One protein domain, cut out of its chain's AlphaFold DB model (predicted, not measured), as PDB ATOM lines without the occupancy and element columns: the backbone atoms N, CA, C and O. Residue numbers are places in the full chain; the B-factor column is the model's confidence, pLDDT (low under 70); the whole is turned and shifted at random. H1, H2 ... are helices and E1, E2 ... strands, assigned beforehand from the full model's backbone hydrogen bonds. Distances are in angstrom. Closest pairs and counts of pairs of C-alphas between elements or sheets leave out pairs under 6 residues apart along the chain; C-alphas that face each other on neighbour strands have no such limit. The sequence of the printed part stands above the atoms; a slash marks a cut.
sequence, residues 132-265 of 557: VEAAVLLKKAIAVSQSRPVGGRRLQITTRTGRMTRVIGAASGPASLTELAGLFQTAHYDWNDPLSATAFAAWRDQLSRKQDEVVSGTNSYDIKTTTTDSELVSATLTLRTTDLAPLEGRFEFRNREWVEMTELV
ATOM      1  N   VAL A 132     180.315 227.003 185.144       67.50
ATOM      2  CA  VAL A 132     179.673 228.325 185.213       67.50
ATOM      3  C   VAL A 132     178.196 228.189 185.590       67.50
ATOM      4  O   VAL A 132     177.703 228.958 186.414       67.50
ATOM      5  N   GLU A 133     177.505 227.177 185.067       76.38
ATOM      6  CA  GLU A 133     176.093 226.925 185.368       76.38
ATOM      7  C   GLU A 133     175.867 226.539 186.840       76.38
ATOM      8  O   GLU A 133     175.068 227.179 187.532       76.38
ATOM      9  N   ALA A 134     176.651 225.591 187.369       77.94
ATOM     10  CA  ALA A 134     176.586 225.187 188.776       77.94
ATOM     11  C   ALA A 134     176.924 226.342 189.739       77.94
ATOM     12  O   ALA A 134     176.365 226.444 190.836       77.94
ATOM     13  N   ALA A 135     177.854 227.228 189.365       81.62
ATOM     14  CA  ALA A 135     178.207 228.392 190.174       81.62
ATOM     15  C   ALA A 135     177.084 229.439 190.209       81.62
ATOM     16  O   ALA A 135     176.771 229.972 191.276       81.62
ATOM     17  N   VAL A 136     176.444 229.703 189.065       85.25
ATOM     18  CA  VAL A 136     175.327 230.652 188.959       85.25
ATOM     19  C   VAL A 136     174.093 230.144 189.709       85.25
ATOM     20  O   VAL A 136     173.472 230.928 190.431       85.25
ATOM     21  N   LEU A 137     173.755 228.856 189.591       85.56
ATOM     22  CA  LEU A 137     172.616 228.261 190.297       85.56
ATOM     23  C   LEU A 137     172.803 228.287 191.818       85.56
ATOM     24  O   LEU A 137     171.910 228.759 192.522       85.56
ATOM     25  N   LEU A 138     173.977 227.898 192.330       85.94
ATOM     26  CA  LEU A 138     174.242 227.988 193.771       85.94
ATOM     27  C   LEU A 138     174.232 229.434 194.272       85.94
ATOM     28  O   LEU A 138     173.674 229.702 195.332       85.94
ATOM     29  N   LYS A 139     174.777 230.392 193.511       87.19
ATOM     30  CA  LYS A 139     174.740 231.812 193.898       87.19
ATOM     31  C   LYS A 139     173.305 232.333 194.023       87.19
ATOM     32  O   LYS A 139     173.014 233.092 194.945       87.19
ATOM     33  N   LYS A 140     172.408 231.915 193.124       84.69
ATOM     34  CA  LYS A 140     170.975 232.238 193.210       84.69
ATOM     35  C   LYS A 140     170.320 231.566 194.418       84.69
ATOM     36  O   LYS A 140     169.628 232.248 195.164       84.69
ATOM     37  N   ALA A 141     170.584 230.280 194.652       85.56
ATOM     38  CA  ALA A 141     170.035 229.547 195.794       85.56
ATOM     39  C   ALA A 141     170.459 230.161 197.145       85.56
ATOM     40  O   ALA A 141     169.632 230.309 198.040       85.56
ATOM     41  N   ILE A 142     171.716 230.610 197.264       86.00
ATOM     42  CA  ILE A 142     172.226 231.329 198.445       86.00
ATOM     43  C   ILE A 142     171.501 232.670 198.641       86.00
ATOM     44  O   ILE A 142     171.133 233.020 199.758       86.00
ATOM     45  N   ALA A 143     171.265 233.428 197.567       84.00
ATOM     46  CA  ALA A 143     170.539 234.696 197.663       84.00
ATOM     47  C   ALA A 143     169.071 234.492 198.094       84.00
ATOM     48  O   ALA A 143     168.528 235.278 198.875       84.00
ATOM     49  N   VAL A 144     168.426 233.414 197.629       82.31
ATOM     50  CA  VAL A 144     167.055 233.078 198.038       82.31
ATOM     51  C   VAL A 144     167.007 232.621 199.498       82.31
ATOM     52  O   VAL A 144     166.167 233.109 200.251       82.31
ATOM     53  N   SER A 145     167.936 231.772 199.947       76.56
ATOM     54  CA  SER A 145     167.964 231.318 201.346       76.56
ATOM     55  C   SER A 145     168.232 232.455 202.342       76.56
ATOM     56  O   SER A 145     167.639 232.478 203.417       76.56
ATOM     57  N   GLN A 146     169.056 233.443 201.975       79.69
ATOM     58  CA  GLN A 146     169.317 234.630 202.802       79.69
ATOM     59  C   GLN A 146     168.109 235.567 202.917       79.69
ATOM     60  O   GLN A 146     167.925 236.211 203.948       79.69
ATOM     61  N   SER A 147     167.279 235.648 201.873       70.62
ATOM     62  CA  SER A 147     166.056 236.464 201.886       70.62
ATOM     63  C   SER A 147     164.867 235.763 202.554       70.62
ATOM     64  O   SER A 147     163.914 236.434 202.953       70.62
ATOM     65  N   ARG A 148     164.920 234.433 202.713       66.31
ATOM     66  CA  ARG A 148     163.892 233.614 203.376       66.31
ATOM     67  C   ARG A 148     164.528 232.577 204.318       66.31
ATOM     68  O   ARG A 148     164.652 231.410 203.940       66.31
ATOM     69  N   PRO A 149     164.911 232.962 205.550       60.34
ATOM     70  CA  PRO A 149     165.426 232.011 206.529       60.34
ATOM     71  C   PRO A 149     164.309 231.053 206.966       60.34
ATOM     72  O   PRO A 149     163.362 231.444 207.647       60.34
ATOM     73  N   VAL A 150     164.404 229.788 206.555       58.78
ATOM     74  CA  VAL A 150     163.468 228.732 206.968       58.78
ATOM     75  C   VAL A 150     163.870 228.251 208.364       58.78
ATOM     76  O   VAL A 150     164.974 227.743 208.549       58.78
ATOM     77  N   GLY A 151     162.997 228.427 209.356       57.66
ATOM     78  CA  GLY A 151     163.221 227.923 210.714       57.66
ATOM     79  C   GLY A 151     163.123 226.394 210.786       57.66
ATOM     80  O   GLY A 151     162.265 225.809 210.139       57.66
ATOM     81  N   GLY A 152     164.008 225.769 211.576       63.78
ATOM     82  CA  GLY A 152     163.951 224.374 212.050       63.78
ATOM     83  C   GLY A 152     163.471 223.311 211.052       63.78
ATOM     84  O   GLY A 152     162.320 222.895 211.113       63.78
ATOM     85  N   ARG A 153     164.361 222.798 210.192       73.44
ATOM     86  CA  ARG A 153     164.031 221.712 209.250       73.44
ATOM     87  C   ARG A 153     164.168 220.335 209.892       73.44
ATOM     88  O   ARG A 153     165.104 220.083 210.659       73.44
ATOM     89  N   ARG A 154     163.264 219.421 209.537       79.12
ATOM     90  CA  ARG A 154     163.370 217.993 209.858       79.12
ATOM     91  C   ARG A 154     163.995 217.270 208.674       79.12
ATOM     92  O   ARG A 154     163.471 217.305 207.570       79.12
ATOM     93  N   LEU A 155     165.121 216.614 208.909       84.19
ATOM     94  CA  LEU A 155     165.857 215.852 207.912       84.19
ATOM     95  C   LEU A 155     165.675 214.362 208.170       84.19
ATOM     96  O   LEU A 155     165.923 213.889 209.282       84.19
ATOM     97  N   GLN A 156     165.295 213.615 207.141       84.62
ATOM     98  CA  GLN A 156     165.434 212.167 207.129       84.62
ATOM     99  C   GLN A 156     166.816 211.820 206.586       84.62
ATOM    100  O   GLN A 156     167.123 212.114 205.439       84.62
ATOM    101  N   ILE A 157     167.647 211.205 207.420       86.06
ATOM    102  CA  ILE A 157     168.990 210.752 207.076       86.06
ATOM    103  C   ILE A 157     168.922 209.246 206.823       86.06
ATOM    104  O   ILE A 157     168.615 208.464 207.727       86.06
ATOM    105  N   THR A 158     169.214 208.836 205.598       85.25
ATOM    106  CA  THR A 158     169.325 207.436 205.189       85.25
ATOM    107  C   THR A 158     170.798 207.099 204.970       85.25
ATOM    108  O   THR A 158     171.531 207.822 204.301       85.25
ATOM    109  N   THR A 159     171.238 206.002 205.576       86.31
ATOM    110  CA  THR A 159     172.611 205.487 205.500       86.31
ATOM    111  C   THR A 159     172.577 204.000 205.167       86.31
ATOM    112  O   THR A 159     171.520 203.366 205.228       86.31
ATOM    113  N   ARG A 160     173.740 203.400 204.898       79.38
ATOM    114  CA  ARG A 160     173.859 201.954 204.658       79.38
ATOM    115  C   ARG A 160     173.352 201.093 205.824       79.38
ATOM    116  O   ARG A 160     172.844 199.999 205.596       79.38
ATOM    117  N   THR A 161     173.503 201.568 207.058       73.88
ATOM    118  CA  THR A 161     173.204 200.815 208.288       73.88
ATOM    119  C   THR A 161     171.836 201.141 208.890       73.88
ATOM    120  O   THR A 161     171.434 200.495 209.856       73.88
ATOM    121  N   GLY A 162     171.100 202.112 208.339       75.06
ATOM    122  CA  GLY A 162     169.755 202.446 208.803       75.06
ATOM    123  C   GLY A 162     169.272 203.843 208.416       75.06
ATOM    124  O   GLY A 162     169.981 204.631 207.789       75.06
ATOM    125  N   ARG A 163     168.036 204.146 208.824       82.94
ATOM    126  CA  ARG A 163     167.348 205.424 208.601       82.94
ATOM    127  C   ARG A 163     167.075 206.106 209.939       82.94
ATOM    128  O   ARG A 163     166.642 205.452 210.884       82.94
ATOM    129  N   MET A 164     167.306 207.410 210.017       80.75
ATOM    130  CA  MET A 164     167.110 208.212 211.226       80.75
ATOM    131  C   MET A 164     166.575 209.603 210.883       80.75
ATOM    132  O   MET A 164     166.772 210.084 209.774       80.75
ATOM    133  N   THR A 165     165.908 210.262 211.829       80.06
ATOM    134  CA  THR A 165     165.372 211.618 211.635       80.06
ATOM    135  C   THR A 165     166.086 212.588 212.569       80.06
ATOM    136  O   THR A 165     166.208 212.320 213.764       80.06
ATOM    137  N   ARG A 166     166.544 213.722 212.036       76.62
ATOM    138  CA  ARG A 166     167.210 214.793 212.785       76.62
ATOM    139  C   ARG A 166     166.456 216.102 212.606       76.62
ATOM    140  O   ARG A 166     166.028 216.422 211.508       76.62
ATOM    141  N   VAL A 167     166.344 216.887 213.672       75.25
ATOM    142  CA  VAL A 167     165.887 218.281 213.586       75.25
ATOM    143  C   VAL A 167     167.111 219.190 213.616       75.25
ATOM    144  O   VAL A 167     167.942 219.075 214.524       75.25
ATOM    145  N   ILE A 168     167.248 220.067 212.623       66.56
ATOM    146  CA  ILE A 168     168.326 221.061 212.577       66.56
ATOM    147  C   ILE A 168     168.143 222.028 213.760       66.56
ATOM    148  O   ILE A 168     167.082 222.632 213.907       66.56
ATOM    149  N   GLY A 169     169.161 222.144 214.622       59.31
ATOM    150  CA  GLY A 169     169.150 222.996 215.823       59.31
ATOM    151  C   GLY A 169     168.943 222.279 217.171       59.31
ATOM    152  O   GLY A 169     169.043 222.925 218.209       59.31
ATOM    153  N   ALA A 170     168.703 220.960 217.196       57.31
ATOM    154  CA  ALA A 170     168.628 220.186 218.443       57.31
ATOM    155  C   ALA A 170     170.014 219.648 218.864       57.31
ATOM    156  O   ALA A 170     170.699 219.000 218.074       57.31
ATOM    157  N   ALA A 171     170.423 219.908 220.112       47.06
ATOM    158  CA  ALA A 171     171.797 219.706 220.600       47.06
ATOM    159  C   ALA A 171     172.187 218.256 220.965       47.06
ATOM    160  O   ALA A 171     173.357 218.004 221.235       47.06
ATOM    161  N   SER A 172     171.255 217.297 220.953       49.16
ATOM    162  CA  SER A 172     171.542 215.914 221.361       49.16
ATOM    163  C   SER A 172     170.868 214.912 220.437       49.16
ATOM    164  O   SER A 172     169.644 214.890 220.315       49.16
ATOM    165  N   GLY A 173     171.675 214.066 219.802       55.53
ATOM    166  CA  GLY A 173     171.233 212.972 218.946       55.53
ATOM    167  C   GLY A 173     171.917 211.646 219.311       55.53
ATOM    168  O   GLY A 173     172.863 211.654 220.099       55.53
ATOM    169  N   PRO A 174     171.437 210.498 218.795       60.66
ATOM    170  CA  PRO A 174     172.028 209.176 219.046       60.66
ATOM    171  C   PRO A 174     173.516 209.094 218.665       60.66
ATOM    172  O   PRO A 174     173.967 209.817 217.781       60.66
ATOM    173  N   ALA A 175     174.264 208.167 219.280       59.88
ATOM    174  CA  ALA A 175     175.709 207.976 219.057       59.88
ATOM    175  C   ALA A 175     176.098 207.788 217.574       59.88
ATOM    176  O   ALA A 175     177.165 208.232 217.157       59.88
ATOM    177  N   SER A 176     175.204 207.216 216.761       62.12
ATOM    178  CA  SER A 176     175.375 207.081 215.309       62.12
ATOM    179  C   SER A 176     175.467 208.425 214.571       62.12
ATOM    180  O   SER A 176     176.159 208.518 213.563       62.12
ATOM    181  N   LEU A 177     174.829 209.493 215.068       71.69
ATOM    182  CA  LEU A 177     174.969 210.836 214.490       71.69
ATOM    183  C   LEU A 177     176.335 211.458 214.795       71.69
ATOM    184  O   LEU A 177     176.782 212.307 214.029       71.69
ATOM    185  N   THR A 178     177.001 211.038 215.873       75.75
ATOM    186  CA  THR A 178     178.350 211.503 216.223       75.75
ATOM    187  C   THR A 178     179.395 210.929 215.266       75.75
ATOM    188  O   THR A 178     180.289 211.651 214.832       75.75
ATOM    189  N   GLU A 179     179.257 209.658 214.878       78.25
ATOM    190  CA  GLU A 179     180.125 209.022 213.876       78.25
ATOM    191  C   GLU A 179     179.960 209.673 212.494       78.25
ATOM    192  O   GLU A 179     180.953 210.026 211.855       78.25
ATOM    193  N   LEU A 180     178.715 209.926 212.062       80.56
ATOM    194  CA  LEU A 180     178.456 210.667 210.824       80.56
ATOM    195  C   LEU A 180     178.981 212.107 210.883       80.56
ATOM    196  O   LEU A 180     179.591 212.565 209.920       80.56
ATOM    197  N   ALA A 181     178.801 212.811 212.004       81.69
ATOM    198  CA  ALA A 181     179.350 214.155 212.177       81.69
ATOM    199  C   ALA A 181     180.875 214.170 211.978       81.69
ATOM    200  O   ALA A 181     181.397 215.066 211.316       81.69
ATOM    201  N   GLY A 182     181.577 213.145 212.476       83.00
ATOM    202  CA  GLY A 182     183.015 212.968 212.267       83.00
ATOM    203  C   GLY A 182     183.402 212.788 210.794       83.00
ATOM    204  O   GLY A 182     184.392 213.374 210.349       83.00
ATOM    205  N   LEU A 183     182.608 212.049 210.009       84.56
ATOM    206  CA  LEU A 183     182.837 211.884 208.564       84.56
ATOM    207  C   LEU A 183     182.697 213.211 207.805       84.56
ATOM    208  O   LEU A 183     183.571 213.564 207.012       84.56
ATOM    209  N   PHE A 184     181.641 213.981 208.081       85.44
ATOM    210  CA  PHE A 184     181.424 215.288 207.448       85.44
ATOM    211  C   PHE A 184     182.477 216.317 207.872       85.44
ATOM    212  O   PHE A 184     182.983 217.063 207.034       85.44
ATOM    213  N   GLN A 185     182.885 216.301 209.144       86.19
ATOM    214  CA  GLN A 185     183.945 217.171 209.647       86.19
ATOM    215  C   GLN A 185     185.301 216.855 209.000       86.19
ATOM    216  O   GLN A 185     186.020 217.777 208.618       86.19
ATOM    217  N   THR A 186     185.623 215.570 208.816       86.38
ATOM    218  CA  THR A 186     186.842 215.132 208.111       86.38
ATOM    219  C   THR A 186     186.810 215.540 206.634       86.38
ATOM    220  O   THR A 186     187.836 215.892 206.060       86.38
ATOM    221  N   ALA A 187     185.624 215.559 206.020       86.00
ATOM    222  CA  ALA A 187     185.424 216.045 204.657       86.00
ATOM    223  C   ALA A 187     185.359 217.583 204.531       86.00
ATOM    224  O   ALA A 187     185.177 218.081 203.418       86.00
ATOM    225  N   HIS A 188     185.503 218.330 205.634       85.19
ATOM    226  CA  HIS A 188     185.330 219.787 205.699       85.19
ATOM    227  C   HIS A 188     183.964 220.278 205.180       85.19
ATOM    228  O   HIS A 188     183.851 221.367 204.617       85.19
ATOM    229  N   TYR A 189     182.918 219.475 205.378       87.62
ATOM    230  CA  TYR A 189     181.544 219.803 205.013       87.62
ATOM    231  C   TYR A 189     180.736 220.172 206.264       87.62
ATOM    232  O   TYR A 189     180.859 219.518 207.302       87.62
ATOM    233  N   ASP A 190     179.905 221.217 206.193       86.25
ATOM    234  CA  ASP A 190     179.119 221.669 207.347       86.25
ATOM    235  C   ASP A 190     177.999 220.674 207.686       86.25
ATOM    236  O   ASP A 190     177.050 220.476 206.929       86.25
ATOM    237  N   TRP A 191     178.114 220.045 208.855       82.44
ATOM    238  CA  TRP A 191     177.143 219.085 209.373       82.44
ATOM    239  C   TRP A 191     175.934 219.745 210.054       82.44
ATOM    240  O   TRP A 191     174.937 219.068 210.322       82.44
ATOM    241  N   ASN A 192     175.992 221.034 210.395       80.94
ATOM    242  CA  ASN A 192     174.893 221.702 211.095       80.94
ATOM    243  C   ASN A 192     173.720 222.000 210.163       80.94
ATOM    244  O   ASN A 192     172.581 221.756 210.555       80.94
ATOM    245  N   ASP A 193     174.003 222.442 208.937       80.06
ATOM    246  CA  ASP A 193     173.006 222.640 207.881       80.06
ATOM    247  C   ASP A 193     173.470 222.009 206.552       80.06
ATOM    248  O   ASP A 193     173.871 222.710 205.611       80.06
ATOM    249  N   PRO A 194     173.450 220.664 206.473       82.00
ATOM    250  CA  PRO A 194     174.094 219.925 205.394       82.00
ATOM    251  C   PRO A 194     173.360 220.027 204.052       82.00
ATOM    252  O   PRO A 194     173.953 219.747 203.018       82.00
ATOM    253  N   LEU A 195     172.087 220.437 204.038       86.94
ATOM    254  CA  LEU A 195     171.346 220.682 202.795       86.94
ATOM    255  C   LEU A 195     171.500 222.116 202.287       86.94
ATOM    256  O   LEU A 195     171.000 222.446 201.214       86.94
ATOM    257  N   SER A 196     172.165 223.002 203.027       86.69
ATOM    258  CA  SER A 196     172.266 224.391 202.599       86.69
ATOM    259  C   SER A 196     173.121 224.547 201.342       86.69
ATOM    260  O   SER A 196     174.237 224.035 201.225       86.69
ATOM    261  N   ALA A 197     172.627 225.366 200.411       88.19
ATOM    262  CA  ALA A 197     173.401 225.777 199.243       88.19
ATOM    263  C   ALA A 197     174.714 226.482 199.644       88.19
ATOM    264  O   ALA A 197     175.700 226.415 198.913       88.19
ATOM    265  N   THR A 198     174.744 227.123 200.818       88.31
ATOM    266  CA  THR A 198     175.942 227.726 201.414       88.31
ATOM    267  C   THR A 198     176.980 226.687 201.826       88.31
ATOM    268  O   THR A 198     178.143 226.853 201.464       88.31
ATOM    269  N   ALA A 199     176.587 225.612 202.521       88.00
ATOM    270  CA  ALA A 199     177.501 224.535 202.908       88.00
ATOM    271  C   ALA A 199     178.085 223.839 201.673       88.00
ATOM    272  O   ALA A 199     179.299 223.648 201.578       88.00
ATOM    273  N   PHE A 200     177.234 223.553 200.683       90.25
ATOM    274  CA  PHE A 200     177.665 222.944 199.429       90.25
ATOM    275  C   PHE A 200     178.645 223.839 198.660       90.25
ATOM    276  O   PHE A 200     179.692 223.365 198.215       90.25
ATOM    277  N   ALA A 201     178.341 225.133 198.514       89.19
ATOM    278  CA  ALA A 201     179.224 226.073 197.829       89.19
ATOM    279  C   ALA A 201     180.565 226.232 198.558       89.19
ATOM    280  O   ALA A 201     181.611 226.166 197.916       89.19
ATOM    281  N   ALA A 202     180.546 226.366 199.888       89.56
ATOM    282  CA  ALA A 202     181.753 226.518 200.695       89.56
ATOM    283  C   ALA A 202     182.682 225.302 200.587       89.56
ATOM    284  O   ALA A 202     183.890 225.477 200.435       89.56
ATOM    285  N   TRP A 203     182.137 224.082 200.630       91.88
ATOM    286  CA  TRP A 203     182.918 222.865 200.402       91.88
ATOM    287  C   TRP A 203     183.459 222.814 198.969       91.88
ATOM    288  O   TRP A 203     184.660 222.641 198.765       91.88
ATOM    289  N   ARG A 204     182.603 223.044 197.965       89.69
ATOM    290  CA  ARG A 204     182.989 223.009 196.546       89.69
ATOM    291  C   ARG A 204     184.103 224.004 196.222       89.69
ATOM    292  O   ARG A 204     184.948 223.722 195.371       89.69
ATOM    293  N   ASP A 205     184.105 225.180 196.838       87.94
ATOM    294  CA  ASP A 205     185.079 226.242 196.563       87.94
ATOM    295  C   ASP A 205     186.467 225.956 197.157       87.94
ATOM    296  O   ASP A 205     187.456 226.489 196.657       87.94
ATOM    297  N   GLN A 206     186.570 225.046 198.132       87.44
ATOM    298  CA  GLN A 206     187.845 224.576 198.692       87.44
ATOM    299  C   GLN A 206     188.542 223.526 197.807       87.44
ATOM    300  O   GLN A 206     189.732 223.255 197.976       87.44
ATOM    301  N   LEU A 207     187.826 222.927 196.850       87.69
ATOM    302  CA  LEU A 207     188.349 221.849 196.011       87.69
ATOM    303  C   LEU A 207     189.180 222.394 194.844       87.69
ATOM    304  O   LEU A 207     188.696 223.180 194.025       87.69
ATOM    305  N   SER A 208     190.412 221.897 194.726       81.94
ATOM    306  CA  SER A 208     191.336 222.253 193.640       81.94
ATOM    307  C   SER A 208     190.989 221.522 192.338       81.94
ATOM    308  O   SER A 208     190.936 222.133 191.269       81.94
ATOM    309  N   ARG A 209     190.703 220.215 192.412       82.06
ATOM    310  CA  ARG A 209     190.189 219.413 191.295       82.06
ATOM    311  C   ARG A 209     188.755 218.989 191.565       82.06
ATOM    312  O   ARG A 209     188.485 218.133 192.406       82.06
ATOM    313  N   LYS A 210     187.843 219.579 190.799       86.38
ATOM    314  CA  LYS A 210     186.412 219.285 190.834       86.38
ATOM    315  C   LYS A 210     185.834 219.196 189.431       86.38
ATOM    316  O   LYS A 210     186.276 219.906 188.519       86.38
ATOM    317  N   GLN A 211     184.845 218.331 189.282       84.38
ATOM    318  CA  GLN A 211     184.012 218.237 188.097       84.38
ATOM    319  C   GLN A 211     182.558 218.407 188.525       84.38
ATOM    320  O   GLN A 211     182.050 217.614 189.317       84.38
ATOM    321  N   ASP A 212     181.941 219.461 188.002       86.06
ATOM    322  CA  ASP A 212     180.544 219.795 188.243       86.06
ATOM    323  C   ASP A 212     179.695 219.299 187.070       86.06
ATOM    324  O   ASP A 212     180.105 219.391 185.910       86.06
ATOM    325  N   GLU A 213     178.519 218.780 187.384       84.69
ATOM    326  CA  GLU A 213     177.490 218.351 186.448       84.69
ATOM    327  C   GLU A 213     176.150 218.897 186.945       84.69
ATOM    328  O   GLU A 213     175.836 218.809 188.134       84.69
ATOM    329  N   VAL A 214     175.383 219.505 186.041       85.38
ATOM    330  CA  VAL A 214     174.053 220.040 186.337       85.38
ATOM    331  C   VAL A 214     173.055 219.314 185.457       85.38
ATOM    332  O   VAL A 214     173.157 219.361 184.232       85.38
ATOM    333  N   VAL A 215     172.083 218.655 186.079       85.19
ATOM    334  CA  VAL A 215     170.973 218.010 185.380       85.19
ATOM    335  C   VAL A 215     169.695 218.760 185.726       85.19
ATOM    336  O   VAL A 215     169.339 218.917 186.892       85.19
ATOM    337  N   SER A 216     169.009 219.256 184.699       79.94
ATOM    338  CA  SER A 216     167.698 219.888 184.857       79.94
ATOM    339  C   SER A 216     166.605 218.829 184.712       79.94
ATOM    340  O   SER A 216     166.427 218.270 183.631       79.94
ATOM    341  N   GLY A 217     165.890 218.546 185.801       75.88
ATOM    342  CA  GLY A 217     164.705 217.691 185.822       75.88
ATOM    343  C   GLY A 217     163.409 218.482 185.600       75.88
ATOM    344  O   GLY A 217     163.416 219.698 185.421       75.88
ATOM    345  N   THR A 218     162.260 217.800 185.639       73.44
ATOM    346  CA  THR A 218     160.939 218.426 185.417       73.44
ATOM    347  C   THR A 218     160.560 219.448 186.500       73.44
ATOM    348  O   THR A 218     159.850 220.402 186.200       73.44
ATOM    349  N   ASN A 219     161.026 219.273 187.746       83.19
ATOM    350  CA  ASN A 219     160.736 220.183 188.867       83.19
ATOM    351  C   ASN A 219     161.919 220.364 189.845       83.19
ATOM    352  O   ASN A 219     161.747 220.845 190.969       83.19
ATOM    353  N   SER A 220     163.123 219.953 189.438       87.81
ATOM    354  CA  SER A 220     164.333 220.045 190.254       87.81
ATOM    355  C   SER A 220     165.589 220.313 189.422       87.81
ATOM    356  O   SER A 220     165.647 219.986 188.237       87.81
ATOM    357  N   TYR A 221     166.593 220.914 190.054       87.12
ATOM    358  CA  TYR A 221     167.961 221.013 189.559       87.12
ATOM    359  C   TYR A 221     168.860 220.121 190.405       87.12
ATOM    360  O   TYR A 221     168.984 220.359 191.607       87.12
ATOM    361  N   ASP A 222     169.519 219.154 189.776       88.62
ATOM    362  CA  ASP A 222     170.498 218.298 190.439       88.62
ATOM    363  C   ASP A 222     171.898 218.815 190.135       88.62
ATOM    364  O   ASP A 222     172.353 218.804 188.990       88.62
ATOM    365  N   ILE A 223     172.581 219.291 191.174       90.50
ATOM    366  CA  ILE A 223     173.956 219.773 191.089       90.50
ATOM    367  C   ILE A 223     174.852 218.705 191.696       90.50
ATOM    368  O   ILE A 223     174.872 218.527 192.913       90.50
ATOM    369  N   LYS A 224     175.608 218.006 190.852       91.12
ATOM    370  CA  LYS A 224     176.566 216.985 191.270       91.12
ATOM    371  C   LYS A 224     177.988 217.507 191.129       91.12
ATOM    372  O   LYS A 224     178.413 217.889 190.045       91.12
ATOM    373  N   THR A 225     178.750 217.456 192.213       89.56
ATOM    374  CA  THR A 225     180.182 217.756 192.220       89.56
ATOM    375  C   THR A 225     180.952 216.497 192.592       89.56
ATOM    376  O   THR A 225     180.719 215.900 193.642       89.56
ATOM    377  N   THR A 226     181.907 216.115 191.748       89.88
ATOM    378  CA  THR A 226     182.821 214.987 191.981       89.88
ATOM    379  C   THR A 226     184.254 215.473 192.157       89.88
ATOM    380  O   THR A 226     184.694 216.425 191.502       89.88
ATOM    381  N   THR A 227     184.997 214.837 193.062       90.12
ATOM    382  CA  THR A 227     186.378 215.212 193.380       90.12
ATOM    383  C   THR A 227     187.198 214.018 193.852       90.12
ATOM    384  O   THR A 227     186.681 213.037 194.378       90.12
ATOM    385  N   THR A 228     188.513 214.117 193.677       86.25
ATOM    386  CA  THR A 228     189.490 213.176 194.231       86.25
ATOM    387  C   THR A 228     190.267 213.752 195.413       86.25
ATOM    388  O   THR A 228     191.013 213.007 196.047       86.25
ATOM    389  N   ASP A 229     190.117 215.050 195.693       82.12
ATOM    390  CA  ASP A 229     190.951 215.796 196.644       82.12
ATOM    391  C   ASP A 229     190.343 215.846 198.067       82.12
ATOM    392  O   ASP A 229     190.964 216.392 198.973       82.12
ATOM    393  N   SER A 230     189.155 215.265 198.282       86.69
ATOM    394  CA  SER A 230     188.458 215.212 199.581       86.69
ATOM    395  C   SER A 230     188.091 213.773 199.977       86.69
ATOM    396  O   SER A 230     188.124 212.856 199.151       86.69
ATOM    397  N   GLU A 231     187.754 213.560 201.252       87.19
ATOM    398  CA  GLU A 231     187.130 212.319 201.742       87.19
ATOM    399  C   GLU A 231     185.703 212.145 201.206       87.19
ATOM    400  O   GLU A 231     185.255 211.019 200.989       87.19
ATOM    401  N   LEU A 232     185.015 213.256 200.930       88.88
ATOM    402  CA  LEU A 232     183.754 213.282 200.197       88.88
ATOM    403  C   LEU A 232     184.072 213.288 198.698       88.88
ATOM    404  O   LEU A 232     184.526 214.291 198.154       88.88
ATOM    405  N   VAL A 233     183.885 212.145 198.037       90.75
ATOM    406  CA  VAL A 233     184.268 211.951 196.626       90.75
ATOM    407  C   VAL A 233     183.184 212.415 195.656       90.75
ATOM    408  O   VAL A 233     183.482 212.788 194.519       90.75
ATOM    409  N   SER A 234     181.927 212.425 196.102       90.38
ATOM    410  CA  SER A 234     180.796 212.955 195.343       90.38
ATOM    411  C   SER A 234     179.771 213.573 196.286       90.38
ATOM    412  O   SER A 234     179.406 212.967 197.290       90.38
ATOM    413  N   ALA A 235     179.269 214.750 195.927       91.62
ATOM    414  CA  ALA A 235     178.134 215.380 196.583       91.62
ATOM    415  C   ALA A 235     177.115 215.811 195.528       91.62
ATOM    416  O   ALA A 235     177.480 216.468 194.553       91.62
ATOM    417  N   THR A 236     175.852 215.462 195.734       92.88
ATOM    418  CA  THR A 236     174.729 215.885 194.897       92.88
ATOM    419  C   THR A 236     173.765 216.695 195.743       92.88
ATOM    420  O   THR A 236     173.361 216.235 196.809       92.88
ATOM    421  N   LEU A 237     173.398 217.885 195.273       92.00
ATOM    422  CA  LEU A 237     172.382 218.734 195.883       92.00
ATOM    423  C   LEU A 237     171.223 218.923 194.909       92.00
ATOM    424  O   LEU A 237     171.416 219.450 193.813       92.00
ATOM    425  N   THR A 238     170.030 218.534 195.342       91.62
ATOM    426  CA  THR A 238     168.797 218.669 194.569       91.62
ATOM    427  C   THR A 238     168.024 219.886 195.054       91.62
ATOM    428  O   THR A 238     167.608 219.963 196.211       91.62
ATOM    429  N   LEU A 239     167.823 220.850 194.160       89.38
ATOM    430  CA  LEU A 239     167.105 222.098 194.416       89.38
ATOM    431  C   LEU A 239     165.753 222.087 193.705       89.38
ATOM    432  O   LEU A 239     165.660 221.633 192.570       89.38
ATOM    433  N   ARG A 240     164.709 222.646 194.312       86.50
ATOM    434  CA  ARG A 240     163.404 222.835 193.659       86.50
ATOM    435  C   ARG A 240     163.469 223.958 192.619       86.50
ATOM    436  O   ARG A 240     164.047 225.009 192.878       86.50
ATOM    437  N   THR A 241     162.843 223.793 191.456       85.25
ATOM    438  CA  THR A 241     162.873 224.816 190.387       85.25
ATOM    439  C   THR A 241     162.092 226.092 190.724       85.25
ATOM    440  O   THR A 241     162.420 227.151 190.195       85.25
ATOM    441  N   THR A 242     161.083 226.020 191.600       80.50
ATOM    442  CA  THR A 242     160.198 227.156 191.923       80.50
ATOM    443  C   THR A 242     160.831 228.185 192.861       80.50
ATOM    444  O   THR A 242     160.645 229.384 192.671       80.50
ATOM    445  N   ASP A 243     161.569 227.734 193.875       82.06
ATOM    446  CA  ASP A 243     162.126 228.579 194.939       82.06
ATOM    447  C   ASP A 243     163.612 228.309 195.225       82.06
ATOM    448  O   ASP A 243     164.180 228.936 196.115       82.06
ATOM    449  N   LEU A 244     164.260 227.412 194.471       84.50
ATOM    450  CA  LEU A 244     165.644 226.977 194.693       84.50
ATOM    451  C   LEU A 244     165.905 226.466 196.122       84.50
ATOM    452  O   LEU A 244     167.054 226.453 196.568       84.50
ATOM    453  N   ALA A 245     164.863 226.032 196.840       84.50
ATOM    454  CA  ALA A 245     165.016 225.407 198.143       84.50
ATOM    455  C   ALA A 245     165.639 224.007 197.987       84.50
ATOM    456  O   ALA A 245     165.276 223.277 197.057       84.50
ATOM    457  N   PRO A 246     166.577 223.614 198.865       86.12
ATOM    458  CA  PRO A 246     167.207 222.304 198.793       86.12
ATOM    459  C   PRO A 246     166.264 221.227 199.330       86.12
ATOM    460  O   PRO A 246     165.805 221.318 200.462       86.12
ATOM    461  N   LEU A 247     165.987 220.213 198.514       86.88
ATOM    462  CA  LEU A 247     165.069 219.114 198.830       86.88
ATOM    463  C   LEU A 247     165.808 217.882 199.337       86.88
ATOM    464  O   LEU A 247     165.356 217.210 200.263       86.88
ATOM    465  N   GLU A 248     166.944 217.592 198.710       88.75
ATOM    466  CA  GLU A 248     167.714 216.384 198.953       88.75
ATOM    467  C   GLU A 248     169.210 216.666 198.803       88.75
ATOM    468  O   GLU A 248     169.630 217.508 198.004       88.75
ATOM    469  N   GLY A 249     170.017 215.957 199.585       91.00
ATOM    470  CA  GLY A 249     171.468 215.978 199.522       91.00
ATOM    471  C   GLY A 249     172.014 214.566 199.649       91.00
ATOM    472  O   GLY A 249     171.756 213.886 200.643       91.00
ATOM    473  N   ARG A 250     172.787 214.130 198.657       91.38
ATOM    474  CA  ARG A 250     173.432 212.815 198.632       91.38
ATOM    475  C   ARG A 250     174.944 212.973 198.680       91.38
ATOM    476  O   ARG A 250     175.532 213.647 197.839       91.38
ATOM    477  N   PHE A 251     175.571 212.306 199.636       91.19
ATOM    478  CA  PHE A 251     176.990 212.424 199.948       91.19
ATOM    479  C   PHE A 251     177.641 211.047 199.893       91.19
ATOM    480  O   PHE A 251     177.217 210.140 200.604       91.19
ATOM    481  N   GLU A 252     178.665 210.877 199.061       91.00
ATOM    482  CA  GLU A 252     179.398 209.616 198.911       91.00
ATOM    483  C   GLU A 252     180.849 209.793 199.352       91.00
ATOM    484  O   GLU A 252     181.584 210.639 198.834       91.00
ATOM    485  N   PHE A 253     181.265 208.975 200.311       89.44
ATOM    486  CA  PHE A 253     182.578 209.031 200.936       89.44
ATOM    487  C   PHE A 253     183.539 208.010 200.319       89.44
ATOM    488  O   PHE A 253     183.145 206.977 199.770       89.44
ATOM    489  N   ARG A 254     184.842 208.273 200.441       86.44
ATOM    490  CA  ARG A 254     185.919 207.434 199.891       86.44
ATOM    491  C   ARG A 254     185.880 205.987 200.391       86.44
ATOM    492  O   ARG A 254     186.220 205.066 199.649       86.44
ATOM    493  N   ASN A 255     185.432 205.773 201.625       83.69
ATOM    494  CA  ASN A 255     185.250 204.455 202.240       83.69
ATOM    495  C   ASN A 255     184.023 203.676 201.708       83.69
ATOM    496  O   ASN A 255     183.715 202.612 202.241       83.69
ATOM    497  N   ARG A 256     183.355 204.168 200.650       80.62
ATOM    498  CA  ARG A 256     182.112 203.630 200.063       80.62
ATOM    499  C   ARG A 256     180.886 203.729 200.975       80.62
ATOM    500  O   ARG A 256     179.866 203.104 200.682       80.62
ATOM    501  N   GLU A 257     180.964 204.502 202.054       84.50
ATOM    502  CA  GLU A 257     179.769 204.924 202.778       84.50
ATOM    503  C   GLU A 257     179.045 206.014 201.988       84.50
ATOM    504  O   GLU A 257     179.658 206.818 201.282       84.50
ATOM    505  N   TRP A 258     177.725 206.043 202.122       87.56
ATOM    506  CA  TRP A 258     176.896 207.086 201.545       87.56
ATOM    507  C   TRP A 258     175.853 207.544 202.554       87.56
ATOM    508  O   TRP A 258     175.388 206.773 203.400       87.56
ATOM    509  N   VAL A 259     175.512 208.822 202.459       87.25
ATOM    510  CA  VAL A 259     174.530 209.480 203.309       87.25
ATOM    511  C   VAL A 259     173.593 210.260 202.407       87.25
ATOM    512  O   VAL A 259     174.024 211.129 201.657       87.25
ATOM    513  N   GLU A 260     172.313 209.936 202.478       90.75
ATOM    514  CA  GLU A 260     171.245 210.650 201.789       90.75
ATOM    515  C   GLU A 260     170.418 211.390 202.829       90.75
ATOM    516  O   GLU A 260     170.074 210.842 203.878       90.75
ATOM    517  N   MET A 261     170.141 212.658 202.567       88.12
ATOM    518  CA  MET A 261     169.385 213.523 203.451       88.12
ATOM    519  C   MET A 261     168.236 214.127 202.673       88.12
ATOM    520  O   MET A 261     168.468 214.844 201.706       88.12
ATOM    521  N   THR A 262     167.015 213.884 203.124       87.38
ATOM    522  CA  THR A 262     165.805 214.427 202.506       87.38
ATOM    523  C   THR A 262     165.120 215.365 203.489       87.38
ATOM    524  O   THR A 262     164.958 215.023 204.667       87.38
ATOM    525  N   GLU A 263     164.710 216.546 203.031       84.12
ATOM    526  CA  GLU A 263     163.861 217.428 203.828       84.12
ATOM    527  C   GLU A 263     162.465 216.804 203.965       84.12
ATOM    528  O   GLU A 263     161.740 216.613 202.988       84.12
ATOM    529  N   LEU A 264     162.078 216.483 205.199       74.75
ATOM    530  CA  LEU A 264     160.704 216.126 205.516       74.75
ATOM    531  C   LEU A 264     159.917 217.428 205.642       74.75
ATOM    532  O   LEU A 264     160.022 218.131 206.647       74.75
ATOM    533  N   VAL A 265     159.120 217.745 204.623       59.88
ATOM    534  CA  VAL A 265     158.059 218.743 204.758       59.88
ATOM    535  C   VAL A 265     157.083 218.177 205.783       59.88
ATOM    536  O   VAL A 265     156.503 217.117 205.544       59.88
TER     537      VAL A 265
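This is residues 132 to 265 of the 557 residues of an uncharacterized protein of Solibacter usitatus (strain Ellin6076) (UniProt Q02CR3). A wall of seven antiparallel strands, twisted from edge to edge, has three helices, H1, H2 and H3, over one face and its other face bare. H1 and H3 touch and cover the part of the wall made by E3, E4, E5 and E6, while H2 sits apart from both, crossing over E1 towards the other edge. The 134 printed residues hold three named helices and seven named strands, in the order H1 E1 E2 H2 H3 E3 E4 E5 E6 E7, and the class is mixed, helices and strands. Strand beside strand, the sheet runs E2 E1 E7 E6 E5 E4 E3. The whole is compact, with a radius of gyration of the C-alphas of 14.1 A, and rounded, with spans of 39 by 34 by 24 A.

Go along from the first printed residue and mark H1 at residues 132 to 147, E1 at 154 to 159, E2 at 162 to 167, H2 at 175 to 186, H3 at 197 to 206, E3 at 210 to 216, E4 at 220 to 227, E5 at 232 to 240, E6 at 246 to 253 and E7 at 258 to 264. H1 is on the sheet at a height over the sheet of 10.4 A, and its C-alpha of Ala 134 is 6.2 A from that of Val 214 in E3, their closest pair. On the local plane H1 stands at 61 degrees to E4, only just across the strands. E1 and E2 form a hairpin, with N 157 and O 164 within hydrogen-bond range at 2.8 A; E2 is an edge strand. H2 is on the same face as H1, at a height over the sheet of 9.0 A; it is only just over E1, with 3 C-alphas, and runs across the strands at 83 degrees to E1 on the local plane. H3 is also on that face, at a height over the sheet of 9.4 A, over E5 and only just over E4, with 3 C-alphas. H3 and H1 touch at a steep tilt of 43 degrees, opposite ways; H1 does so with residues 138 to 142 alone, and the closest C-alphas, of Ile 142 and Ala 197, are 5.7 A apart. H2 is apart from both H1 and H3. Next, E3 to E7 form a meander, each strand the antiparallel neighbour of the one before: look for N 213 and O 224 at 2.8 A, N 223 and O 237 at 2.9 A, N 236 and O 250 at 2.8 A, and N 261 and O 249 at 2.8 A. E7 also pairs antiparallel with E1, where N 158 and O 260 are 2.8 A apart. In H1 and H2 every O i to N i+4 pair is within hydrogen-bond range; in H3, 5 of 6 are.

Find C-alpha 132 at (179.673, 228.325, 185.213); from there H1 runs 23.0 A to C-alpha 147. E1 spans 16.1 A and E2 17.0 A. H2 begins at C-alpha 175, at (175.709, 207.976, 219.057), and spans 17.2 A; H3 spans 14.5 A. E3 covers 19.7 A, E4 22.8 A, E5 23.4 A and E6 20.4 A. E7 covers 19.0 A and ends at C-alpha 264, at (160.704, 216.126, 205.516).

The two C-alphas farthest apart, those of Val 132 and Ala 175, are 39.7 A apart. The printed part has no cut and no long link. The mean pLDDT of the printed part is 81.7; look for values under 70 at residue 132, residues 148 to 152, residues 168 to 176 and residue 265.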